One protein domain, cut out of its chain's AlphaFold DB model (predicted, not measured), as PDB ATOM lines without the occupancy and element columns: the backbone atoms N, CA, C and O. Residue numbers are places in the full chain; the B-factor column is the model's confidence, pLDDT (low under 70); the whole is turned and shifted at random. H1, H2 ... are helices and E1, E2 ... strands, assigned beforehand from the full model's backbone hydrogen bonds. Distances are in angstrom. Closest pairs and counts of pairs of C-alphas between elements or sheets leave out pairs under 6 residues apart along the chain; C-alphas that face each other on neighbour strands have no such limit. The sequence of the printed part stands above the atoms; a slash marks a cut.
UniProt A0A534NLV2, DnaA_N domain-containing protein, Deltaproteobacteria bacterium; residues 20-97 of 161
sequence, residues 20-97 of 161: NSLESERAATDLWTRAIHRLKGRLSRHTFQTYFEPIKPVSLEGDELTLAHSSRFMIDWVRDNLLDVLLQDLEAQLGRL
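This is residues 20 to 97 of the 161 residues of the protein "DnaA_N domain-containing protein" of Deltaproteobacteria bacterium (UniProt A0A534NLV2). What is the shape? Two long helices, H1 and H3, meet about perpendicular, H1's end on H3's middle; the antiparallel hairpin E1 - E2 crosses H1 and packs on its residues 21 to 33, mainly through E1, with short H2 near H3. What makes it up? The 78 printed residues include, in order, H1 H2 E1 E2 H3, mostly helix. It is compact: radius of gyration of the C-alphas 12.7 A, spans 36 by 28 by 17 A.

What meets H1, residues 20 to 39? Its residues 35 to 39 alone touch H3, residues 72 to 95, at 87 degrees; the closest C-alphas, Ala 35 and Val 85, are 6.1 A apart. The closest C-alphas of H1 and E1, residues 56 to 61, are Glu 25 and Ser 59, 4.9 A. What pairs E1 with E2, residues 64 to 68? N 58 and O 66 are within hydrogen-bond range, 2.9 A. And H2, residues 45 to 52? It is close but not clearly touching H3; the closest C-alphas, Tyr 51 and Met 74, are 6.1 A apart. Are helix backbones complete? Every O i to N i+4 pair is within hydrogen-bond range in H1 and H2, 18 of 20 in H3.

Where does H1 begin? C-alpha 20 is at (43.646, 5.985, 132.837); H1 is 28.5 A long. Where does H3 end? H3, 33.3 A long with a kink of 37 degrees near residue 81, ends at C-alpha 95, (37.881, -1.719, 158.671).

Any cut? The printed part has no cut, and its links are tight. Where is confidence low? The model's pLDDT is under 70 at residues 20, 63 to 64, 90 and 92 to 97.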
ATOM      1  N   ASN A  20      43.522   7.144 131.950       65.81
ATOM      2  CA  ASN A  20      43.646   5.985 132.837       65.81
ATOM      3  C   ASN A  20      45.099   5.741 133.286       65.81
ATOM      4  O   ASN A  20      45.325   5.557 134.479       65.81
ATOM      5  N   SER A  21      46.089   5.822 132.383       70.00
ATOM      6  CA  SER A  21      47.508   5.655 132.756       70.00
ATOM      7  C   SER A  21      47.948   6.661 133.822       70.00
ATOM      8  O   SER A  21      48.492   6.272 134.854       70.00
ATOM      9  N   LEU A  22      47.629   7.945 133.616       72.94
ATOM     10  CA  LEU A  22      47.995   9.011 134.550       72.94
ATOM     11  C   LEU A  22      47.309   8.857 135.914       72.94
ATOM     12  O   LEU A  22      47.890   9.247 136.927       72.94
ATOM     13  N   GLU A  23      46.098   8.297 135.970       75.00
ATOM     14  CA  GLU A  23      45.428   8.025 137.244       75.00
ATOM     15  C   GLU A  23      46.075   6.850 137.992       75.00
ATOM     16  O   GLU A  23      46.320   6.960 139.195       75.00
ATOM     17  N   SER A  24      46.464   5.779 137.287       76.06
ATOM     18  CA  SER A  24      47.262   4.684 137.860       76.06
ATOM     19  C   SER A  24      48.624   5.160 138.380       76.06
ATOM     20  O   SER A  24      49.016   4.780 139.482       76.06
ATOM     21  N   GLU A  25      49.333   6.035 137.658       80.38
ATOM     22  CA  GLU A  25      50.602   6.635 138.111       80.38
ATOM     23  C   GLU A  25      50.433   7.483 139.388       80.38
ATOM     24  O   GLU A  25      51.257   7.425 140.310       80.38
ATOM     25  N   ARG A  26      49.342   8.256 139.483       81.25
ATOM     26  CA  ARG A  26      49.014   9.064 140.673       81.25
ATOM     27  C   ARG A  26      48.629   8.196 141.864       81.25
ATOM     28  O   ARG A  26      49.155   8.414 142.954       81.25
ATOM     29  N   ALA A  27      47.762   7.206 141.659       82.31
ATOM     30  CA  ALA A  27      47.347   6.267 142.696       82.31
ATOM     31  C   ALA A  27      48.541   5.454 143.222       82.31
ATOM     32  O   ALA A  27      48.713   5.338 144.436       82.31
ATOM     33  N   ALA A  28      49.426   4.996 142.328       82.44
ATOM     34  CA  ALA A  28      50.696   4.370 142.687       82.44
ATOM     35  C   ALA A  28      51.561   5.295 143.556       82.44
ATOM     36  O   ALA A  28      52.083   4.868 144.583       82.44
ATOM     37  N   THR A  29      51.685   6.571 143.178       84.06
ATOM     38  CA  THR A  29      52.505   7.565 143.889       84.06
ATOM     39  C   THR A  29      51.950   7.918 145.273       84.06
ATOM     40  O   THR A  29      52.720   8.018 146.230       84.06
ATOM     41  N   ASP A  30      50.633   8.073 145.419       84.25
ATOM     42  CA  ASP A  30      49.977   8.345 146.705       84.25
ATOM     43  C   ASP A  30      50.075   7.134 147.650       84.25
ATOM     44  O   ASP A  30      50.571   7.258 148.772       84.25
ATOM     45  N   LEU A  31      49.725   5.934 147.175       83.12
ATOM     46  CA  LEU A  31      49.844   4.683 147.932       83.12
ATOM     47  C   LEU A  31      51.298   4.423 148.376       83.12
ATOM     48  O   LEU A  31      51.544   4.122 149.547       83.12
ATOM     49  N   TRP A  32      52.267   4.636 147.481       84.44
ATOM     50  CA  TRP A  32      53.704   4.578 147.776       84.44
ATOM     51  C   TRP A  32      54.125   5.599 148.846       84.44
ATOM     52  O   TRP A  32      54.829   5.256 149.798       84.44
ATOM     53  N   THR A  33      53.640   6.840 148.749       83.94
ATOM     54  CA  THR A  33      53.934   7.915 149.715       83.94
ATOM     55  C   THR A  33      53.363   7.606 151.101       83.94
ATOM     56  O   THR A  33      54.063   7.769 152.105       83.94
ATOM     57  N   ARG A  34      52.125   7.101 151.179       83.44
ATOM     58  CA  ARG A  34      51.480   6.664 152.430       83.44
ATOM     59  C   ARG A  34      52.238   5.512 153.088       83.44
ATOM     60  O   ARG A  34      52.474   5.548 154.299       83.44
ATOM     61  N   ALA A  35      52.660   4.524 152.296       81.00
ATOM     62  CA  ALA A  35      53.464   3.406 152.775       81.00
ATOM     63  C   ALA A  35      54.811   3.894 153.336       81.00
ATOM     64  O   ALA A  35      55.104   3.652 154.508       81.00
ATOM     65  N   ILE A  36      55.573   4.685 152.567       82.50
ATOM     66  CA  ILE A  36      56.806   5.343 153.035       82.50
ATOM     67  C   ILE A  36      56.579   6.091 154.353       82.50
ATOM     68  O   ILE A  36      57.382   5.957 155.275       82.50
ATOM     69  N   HIS A  37      55.496   6.863 154.468       84.62
ATOM     70  CA  HIS A  37      55.233   7.671 155.656       84.62
ATOM     71  C   HIS A  37      55.063   6.817 156.923       84.62
ATOM     72  O   HIS A  37      55.559   7.193 157.985       84.62
ATOM     73  N   ARG A  38      54.434   5.638 156.812       81.50
ATOM     74  CA  ARG A  38      54.334   4.662 157.909       81.50
ATOM     75  C   ARG A  38      55.672   3.970 158.210       81.50
ATOM     76  O   ARG A  38      56.041   3.876 159.380       81.50
ATOM     77  N   LEU A  39      56.442   3.550 157.198       81.44
ATOM     78  CA  LEU A  39      57.772   2.955 157.424       81.44
ATOM     79  C   LEU A  39      58.772   3.954 158.034       81.44
ATOM     80  O   LEU A  39      59.623   3.564 158.829       81.44
ATOM     81  N   LYS A  40      58.660   5.249 157.727       80.81
ATOM     82  CA  LYS A  40      59.561   6.308 158.218       80.81
ATOM     83  C   LYS A  40      59.600   6.438 159.751       80.81
ATOM     84  O   LYS A  40      60.588   6.938 160.276       80.81
ATOM     85  N   GLY A  41      58.573   5.965 160.466       80.38
ATOM     86  CA  GLY A  41      58.573   5.862 161.933       80.38
ATOM     87  C   GLY A  41      59.231   4.591 162.496       80.38
ATOM     88  O   GLY A  41      59.514   4.533 163.687       80.38
ATOM     89  N   ARG A  42      59.475   3.576 161.655       80.06
ATOM     90  CA  ARG A  42      60.064   2.267 162.013       80.06
ATOM     91  C   ARG A  42      61.523   2.115 161.563       80.06
ATOM     92  O   ARG A  42      62.204   1.203 162.020       80.06
ATOM     93  N   LEU A  43      62.005   2.979 160.666       80.75
ATOM     94  CA  LEU A  43      63.307   2.858 160.001       80.75
ATOM     95  C   LEU A  43      64.296   3.964 160.379       80.75
ATOM     96  O   LEU A  43      63.939   5.126 160.561       80.75
ATOM     97  N   SER A  44      65.583   3.617 160.361       84.06
ATOM     98  CA  SER A  44      66.674   4.594 160.423       84.06
ATOM     99  C   SER A  44      66.782   5.421 159.135       84.06
ATOM    100  O   SER A  44      66.605   4.902 158.031       84.06
ATOM    101  N   ARG A  45      67.175   6.699 159.261       83.25
ATOM    102  CA  ARG A  45      67.360   7.640 158.131       83.25
ATOM    103  C   ARG A  45      68.264   7.086 157.022       83.25
ATOM    104  O   ARG A  45      67.990   7.310 155.849       83.25
ATOM    105  N   HIS A  46      69.308   6.346 157.400       83.12
ATOM    106  CA  HIS A  46      70.232   5.698 156.469       83.12
ATOM    107  C   HIS A  46      69.518   4.668 155.580       83.12
ATOM    108  O   HIS A  46      69.608   4.752 154.361       83.12
ATOM    109  N   THR A  47      68.728   3.764 156.172       83.38
ATOM    110  CA  THR A  47      67.912   2.781 155.438       83.38
ATOM    111  C   THR A  47      66.952   3.463 154.467       83.38
ATOM    112  O   THR A  47      66.796   3.001 153.341       83.38
ATOM    113  N   PHE A  48      66.358   4.597 154.859       82.62
ATOM    114  CA  PHE A  48      65.500   5.352 153.949       82.62
ATOM    115  C   PHE A  48      66.258   5.833 152.699       82.62
ATOM    116  O   PHE A  48      65.785   5.636 151.584       82.62
ATOM    117  N   GLN A  49      67.461   6.390 152.861       82.94
ATOM    118  CA  GLN A  49      68.271   6.843 151.724       82.94
ATOM    119  C   GLN A  49      68.767   5.667 150.865       82.94
ATOM    120  O   GLN A  49      68.534   5.653 149.662       82.94
ATOM    121  N   THR A  50      69.377   4.636 151.462       83.00
ATOM    122  CA  THR A  50      69.971   3.517 150.701       83.00
ATOM    123  C   THR A  50      68.950   2.717 149.886       83.00
ATOM    124  O   THR A  50      69.289   2.237 148.806       83.00
ATOM    125  N   TYR A  51      67.723   2.548 150.392       80.19
ATOM    126  CA  TYR A  51      66.721   1.695 149.747       80.19
ATOM    127  C   TYR A  51      65.688   2.478 148.931       80.19
ATOM    128  O   TYR A  51      65.340   2.013 147.852       80.19
ATOM    129  N   PHE A  52      65.218   3.649 149.386       76.69
ATOM    130  CA  PHE A  52      64.053   4.322 148.782       76.69
ATOM    131  C   PHE A  52      64.406   5.452 147.807       76.69
ATOM    132  O   PHE A  52      63.609   5.733 146.917       76.69
ATOM    133  N   GLU A  53      65.588   6.066 147.921       77.75
ATOM    134  CA  GLU A  53      66.066   7.093 146.980       77.75
ATOM    135  C   GLU A  53      66.081   6.640 145.497       77.75
ATOM    136  O   GLU A  53      65.679   7.435 144.645       77.75
ATOM    137  N   PRO A  54      66.458   5.388 145.141       79.06
ATOM    138  CA  PRO A  54      66.430   4.927 143.750       79.06
ATOM    139  C   PRO A  54      65.065   4.396 143.267       79.06
ATOM    140  O   PRO A  54      64.980   3.955 142.119       79.06
ATOM    141  N   ILE A  55      64.016   4.370 144.101       78.94
ATOM    142  CA  ILE A  55      62.725   3.753 143.740       78.94
ATOM    143  C   ILE A  55      61.817   4.751 143.036       78.94
ATOM    144  O   ILE A  55      61.626   5.876 143.498       78.94
ATOM    145  N   LYS A  56      61.177   4.301 141.953       76.94
ATOM    146  CA  LYS A  56      60.075   5.026 141.312       76.94
ATOM    147  C   LYS A  56      58.860   4.106 141.160       76.94
ATOM    148  O   LYS A  56      59.020   3.028 140.582       76.94
ATOM    149  N   PRO A  57      57.663   4.487 141.646       78.88
ATOM    150  CA  PRO A  57      56.435   3.824 141.225       78.88
ATOM    151  C   PRO A  57      56.242   4.040 139.719       78.88
ATOM    152  O   PRO A  57      56.533   5.119 139.207       78.88
ATOM    153  N   VAL A  58      55.809   2.995 139.014       80.88
ATOM    154  CA  VAL A  58      55.629   2.997 137.550       80.88
ATOM    155  C   VAL A  58      54.150   2.937 137.188       80.88
ATOM    156  O   VAL A  58      53.707   3.660 136.306       80.88
ATOM    157  N   SER A  59      53.392   2.073 137.862       75.38
ATOM    158  CA  SER A  59      51.939   1.966 137.727       75.38
ATOM    159  C   SER A  59      51.357   1.185 138.908       75.38
ATOM    160  O   SER A  59      52.084   0.483 139.618       75.38
ATOM    161  N   LEU A  60      50.046   1.296 139.094       78.81
ATOM    162  CA  LEU A  60      49.232   0.486 139.996       78.81
ATOM    163  C   LEU A  60      48.067  -0.080 139.177       78.81
ATOM    164  O   LEU A  60      47.293   0.690 138.601       78.81
ATOM    165  N   GLU A  61      47.945  -1.406 139.133       73.88
ATOM    166  CA  GLU A  61      46.837  -2.104 138.474       73.88
ATOM    167  C   GLU A  61      46.137  -3.015 139.490       73.88
ATOM    168  O   GLU A  61      46.691  -4.018 139.941       73.88
ATOM    169  N   GLY A  62      44.922  -2.633 139.902       73.31
ATOM    170  CA  GLY A  62      44.208  -3.303 140.991       73.31
ATOM    171  C   GLY A  62      45.017  -3.271 142.292       73.31
ATOM    172  O   GLY A  62      45.266  -2.200 142.844       73.31
ATOM    173  N   ASP A  63      45.435  -4.449 142.751       69.62
ATOM    174  CA  ASP A  63      46.255  -4.652 143.950       69.62
ATOM    175  C   ASP A  63      47.770  -4.788 143.650       69.62
ATOM    176  O   ASP A  63      48.569  -4.910 144.582       69.62
ATOM    177  N   GLU A  64      48.206  -4.765 142.379       69.94
ATOM    178  CA  GLU A  64      49.624  -4.911 142.005       69.94
ATOM    179  C   GLU A  64      50.310  -3.555 141.745       69.94
ATOM    180  O   GLU A  64      50.049  -2.858 140.761       69.94
ATOM    181  N   LEU A  65      51.234  -3.184 142.640       77.31
ATOM    182  CA  LEU A  65      52.073  -1.986 142.531       77.31
ATOM    183  C   LEU A  65      53.393  -2.308 141.811       77.31
ATOM    184  O   LEU A  65      54.269  -2.975 142.366       77.31
ATOM    185  N   THR A  66      53.582  -1.766 140.608       79.06
ATOM    186  CA  THR A  66      54.830  -1.918 139.846       79.06
ATOM    187  C   THR A  66      55.850  -0.851 140.256       79.06
ATOM    188  O   THR A  66      55.605   0.349 140.111       79.06
ATOM    189  N   LEU A  67      57.026  -1.287 140.722       80.75
ATOM    190  CA  LEU A  67      58.136  -0.428 141.152       80.75
ATOM    191  C   LEU A  67      59.370  -0.626 140.257       80.75
ATOM    192  O   LEU A  67      59.878  -1.740 140.129       80.75
ATOM    193  N   ALA A  68      59.908   0.458 139.694       77.19
ATOM    194  CA  ALA A  68      61.216   0.451 139.044       77.19
ATOM    195  C   ALA A  68      62.319   0.552 140.105       77.19
ATOM    196  O   ALA A  68      62.302   1.456 140.945       77.19
ATOM    197  N   HIS A  69      63.286  -0.371 140.058       74.44
ATOM    198  CA  HIS A  69      64.307  -0.507 141.096       74.44
ATOM    199  C   HIS A  69      65.652  -0.979 140.527       74.44
ATOM    200  O   HIS A  69      65.706  -1.898 139.713       74.44
ATOM    201  N   SER A  70      66.754  -0.386 140.992       71.81
ATOM    202  CA  SER A  70      68.110  -0.663 140.489       71.81
ATOM    203  C   SER A  70      68.701  -2.027 140.880       71.81
ATOM    204  O   SER A  70      69.736  -2.402 140.335       71.81
ATOM    205  N   SER A  71      68.112  -2.767 141.832       79.50
ATOM    206  CA  SER A  71      68.629  -4.079 142.253       79.50
ATOM    207  C   SER A  71      67.567  -4.984 142.879       79.50
ATOM    208  O   SER A  71      66.784  -4.558 143.730       79.50
ATOM    209  N   ARG A  72      67.629  -6.279 142.535       76.31
ATOM    210  CA  ARG A  72      66.817  -7.370 143.107       76.31
ATOM    211  C   ARG A  72      66.777  -7.357 144.639       76.31
ATOM    212  O   ARG A  72      65.723  -7.594 145.215       76.31
ATOM    213  N   PHE A  73      67.914  -7.123 145.297       78.00
ATOM    214  CA  PHE A  73      68.011  -7.215 146.761       78.00
ATOM    215  C   PHE A  73      67.168  -6.164 147.483       78.00
ATOM    216  O   PHE A  73      66.696  -6.400 148.591       78.00
ATOM    217  N   MET A  74      66.965  -5.012 146.849       75.62
ATOM    218  CA  MET A  74      66.150  -3.947 147.413       75.62
ATOM    219  C   MET A  74      64.658  -4.236 147.192       75.62
ATOM    220  O   MET A  74      63.880  -4.011 148.108       75.62
ATOM    221  N   ILE A  75      64.274  -4.852 146.061       77.44
ATOM    222  CA  ILE A  75      62.902  -5.353 145.823       77.44
ATOM    223  C   ILE A  75      62.488  -6.354 146.911       77.44
ATOM    224  O   ILE A  75      61.379  -6.267 147.424       77.44
ATOM    225  N   ASP A  76      63.376  -7.281 147.278       81.88
ATOM    226  CA  ASP A  76      63.117  -8.309 148.297       81.88
ATOM    227  C   ASP A  76      62.872  -7.683 149.684       81.88
ATOM    228  O   ASP A  76      61.847  -7.928 150.318       81.88
ATOM    229  N   TRP A  77      63.757  -6.766 150.096       82.94
ATOM    230  CA  TRP A  77      63.633  -6.029 151.356       82.94
ATOM    231  C   TRP A  77      62.399  -5.108 151.389       82.94
ATOM    232  O   TRP A  77      61.680  -5.065 152.391       82.94
ATOM    233  N   VAL A  78      62.120  -4.405 150.284       79.44
ATOM    234  CA  VAL A  78      60.916  -3.576 150.114       79.44
ATOM    235  C   VAL A  78      59.668  -4.440 150.208       79.44
ATOM    236  O   VAL A  78      58.751  -4.060 150.922       79.44
ATOM    237  N   ARG A  79      59.624  -5.608 149.558       79.88
ATOM    238  CA  ARG A  79      58.471  -6.517 149.601       79.88
ATOM    239  C   ARG A  79      58.132  -6.927 151.031       79.88
ATOM    240  O   ARG A  79      56.982  -6.786 151.431       79.88
ATOM    241  N   ASP A  80      59.127  -7.374 151.789       82.06
ATOM    242  CA  ASP A  80      58.980  -7.771 153.193       82.06
ATOM    243  C   ASP A  80      58.473  -6.608 154.071       82.06
ATOM    244  O   ASP A  80      57.492  -6.743 154.802       82.06
ATOM    245  N   ASN A  81      59.071  -5.419 153.926       81.94
ATOM    246  CA  ASN A  81      58.791  -4.279 154.804       81.94
ATOM    247  C   ASN A  81      57.549  -3.462 154.391       81.94
ATOM    248  O   ASN A  81      56.939  -2.818 155.246       81.94
ATOM    249  N   LEU A  82      57.150  -3.469 153.111       79.44
ATOM    250  CA  LEU A  82      55.913  -2.826 152.653       79.44
ATOM    251  C   LEU A  82      54.686  -3.724 152.774       79.44
ATOM    252  O   LEU A  82      53.623  -3.169 153.022       79.44
ATOM    253  N   LEU A  83      54.778  -5.052 152.615       77.44
ATOM    254  CA  LEU A  83      53.588  -5.917 152.676       77.44
ATOM    255  C   LEU A  83      52.828  -5.744 153.995       77.44
ATOM    256  O   LEU A  83      51.626  -5.503 153.968       77.44
ATOM    257  N   ASP A  84      53.537  -5.754 155.127       81.00
ATOM    258  CA  ASP A  84      52.981  -5.480 156.462       81.00
ATOM    259  C   ASP A  84      52.235  -4.128 156.521       81.00
ATOM    260  O   ASP A  84      51.149  -4.012 157.083       81.00
ATOM    261  N   VAL A  85      52.784  -3.099 155.870       81.75
ATOM    262  CA  VAL A  85      52.292  -1.712 155.928       81.75
ATOM    263  C   VAL A  85      51.232  -1.384 154.864       81.75
ATOM    264  O   VAL A  85      50.488  -0.403 155.005       81.75
ATOM    265  N   LEU A  86      51.148  -2.188 153.804       75.19
ATOM    266  CA  LEU A  86      50.058  -2.186 152.831       75.19
ATOM    267  C   LEU A  86      48.861  -2.967 153.374       75.19
ATOM    268  O   LEU A  86      47.744  -2.466 153.293       75.19
ATOM    269  N   LEU A  87      49.092  -4.118 154.018       75.75
ATOM    270  CA  LEU A  87      48.045  -4.880 154.699       75.75
ATOM    271  C   LEU A  87      47.370  -4.022 155.779       75.75
ATOM    272  O   LEU A  87      46.155  -3.865 155.751       75.75
ATOM    273  N   GLN A  88      48.157  -3.335 156.616       76.12
ATOM    274  CA  GLN A  88      47.654  -2.382 157.617       76.12
ATOM    275  C   GLN A  88      46.836  -1.217 157.020       76.12
ATOM    276  O   GLN A  88      45.946  -0.697 157.691       76.12
ATOM    277  N   ASP A  89      47.106  -0.780 155.782       72.62
ATOM    278  CA  ASP A  89      46.317   0.279 155.128       72.62
ATOM    279  C   ASP A  89      45.032  -0.267 154.511       72.62
ATOM    280  O   ASP A  89      43.982   0.352 154.656       72.62
ATOM    281  N   LEU A  90      45.092  -1.445 153.886       68.31
ATOM    282  CA  LEU A  90      43.916  -2.162 153.401       68.31
ATOM    283  C   LEU A  90      42.974  -2.486 154.568       68.31
ATOM    284  O   LEU A  90      41.786  -2.188 154.488       68.31
ATOM    285  N   GLU A  91      43.491  -2.980 155.694       70.25
ATOM    286  CA  GLU A  91      42.726  -3.190 156.928       70.25
ATOM    287  C   GLU A  91      42.173  -1.879 157.511       70.25
ATOM    288  O   GLU A  91      41.049  -1.869 158.009       70.25
ATOM    289  N   ALA A  92      42.888  -0.754 157.411       67.31
ATOM    290  CA  ALA A  92      42.377   0.548 157.854       67.31
ATOM    291  C   ALA A  92      41.279   1.115 156.932       67.31
ATOM    292  O   ALA A  92      40.318   1.725 157.413       67.31
ATOM    293  N   GLN A  93      41.393   0.913 155.615       62.16
ATOM    294  CA  GLN A  93      40.398   1.340 154.628       62.16
ATOM    295  C   GLN A  93      39.139   0.456 154.688       62.16
ATOM    296  O   GLN A  93      38.024   0.973 154.785       62.16
ATOM    297  N   LEU A  94      39.313  -0.869 154.713       55.38
ATOM    298  CA  LEU A  94      38.233  -1.852 154.822       55.38
ATOM    299  C   LEU A  94      37.587  -1.826 156.214       55.38
ATOM    300  O   LEU A  94      36.367  -1.804 156.319       55.38
ATOM    301  N   GLY A  95      38.373  -1.738 157.289       50.78
ATOM    302  CA  GLY A  95      37.881  -1.719 158.671       50.78
ATOM    303  C   GLY A  95      37.052  -0.484 159.034       50.78
ATOM    304  O   GLY A  95      36.262  -0.527 159.980       50.78
ATOM    305  N   ARG A  96      37.166   0.613 158.269       46.56
ATOM    306  CA  ARG A  96      36.327   1.812 158.443       46.56
ATOM    307  C   ARG A  96      34.986   1.730 157.703       46.56
ATOM    308  O   ARG A  96      34.090   2.528 157.986       46.56
ATOM    309  N   LEU A  97      34.811   0.765 156.801       41.47
ATOM    310  CA  LEU A  97      33.564   0.522 156.082       41.47
ATOM    311  C   LEU A  97      32.950  -0.811 156.521       41.47
ATOM    312  O   LEU A  97      33.492  -1.879 156.278       41.47
TER     313      LEU A  97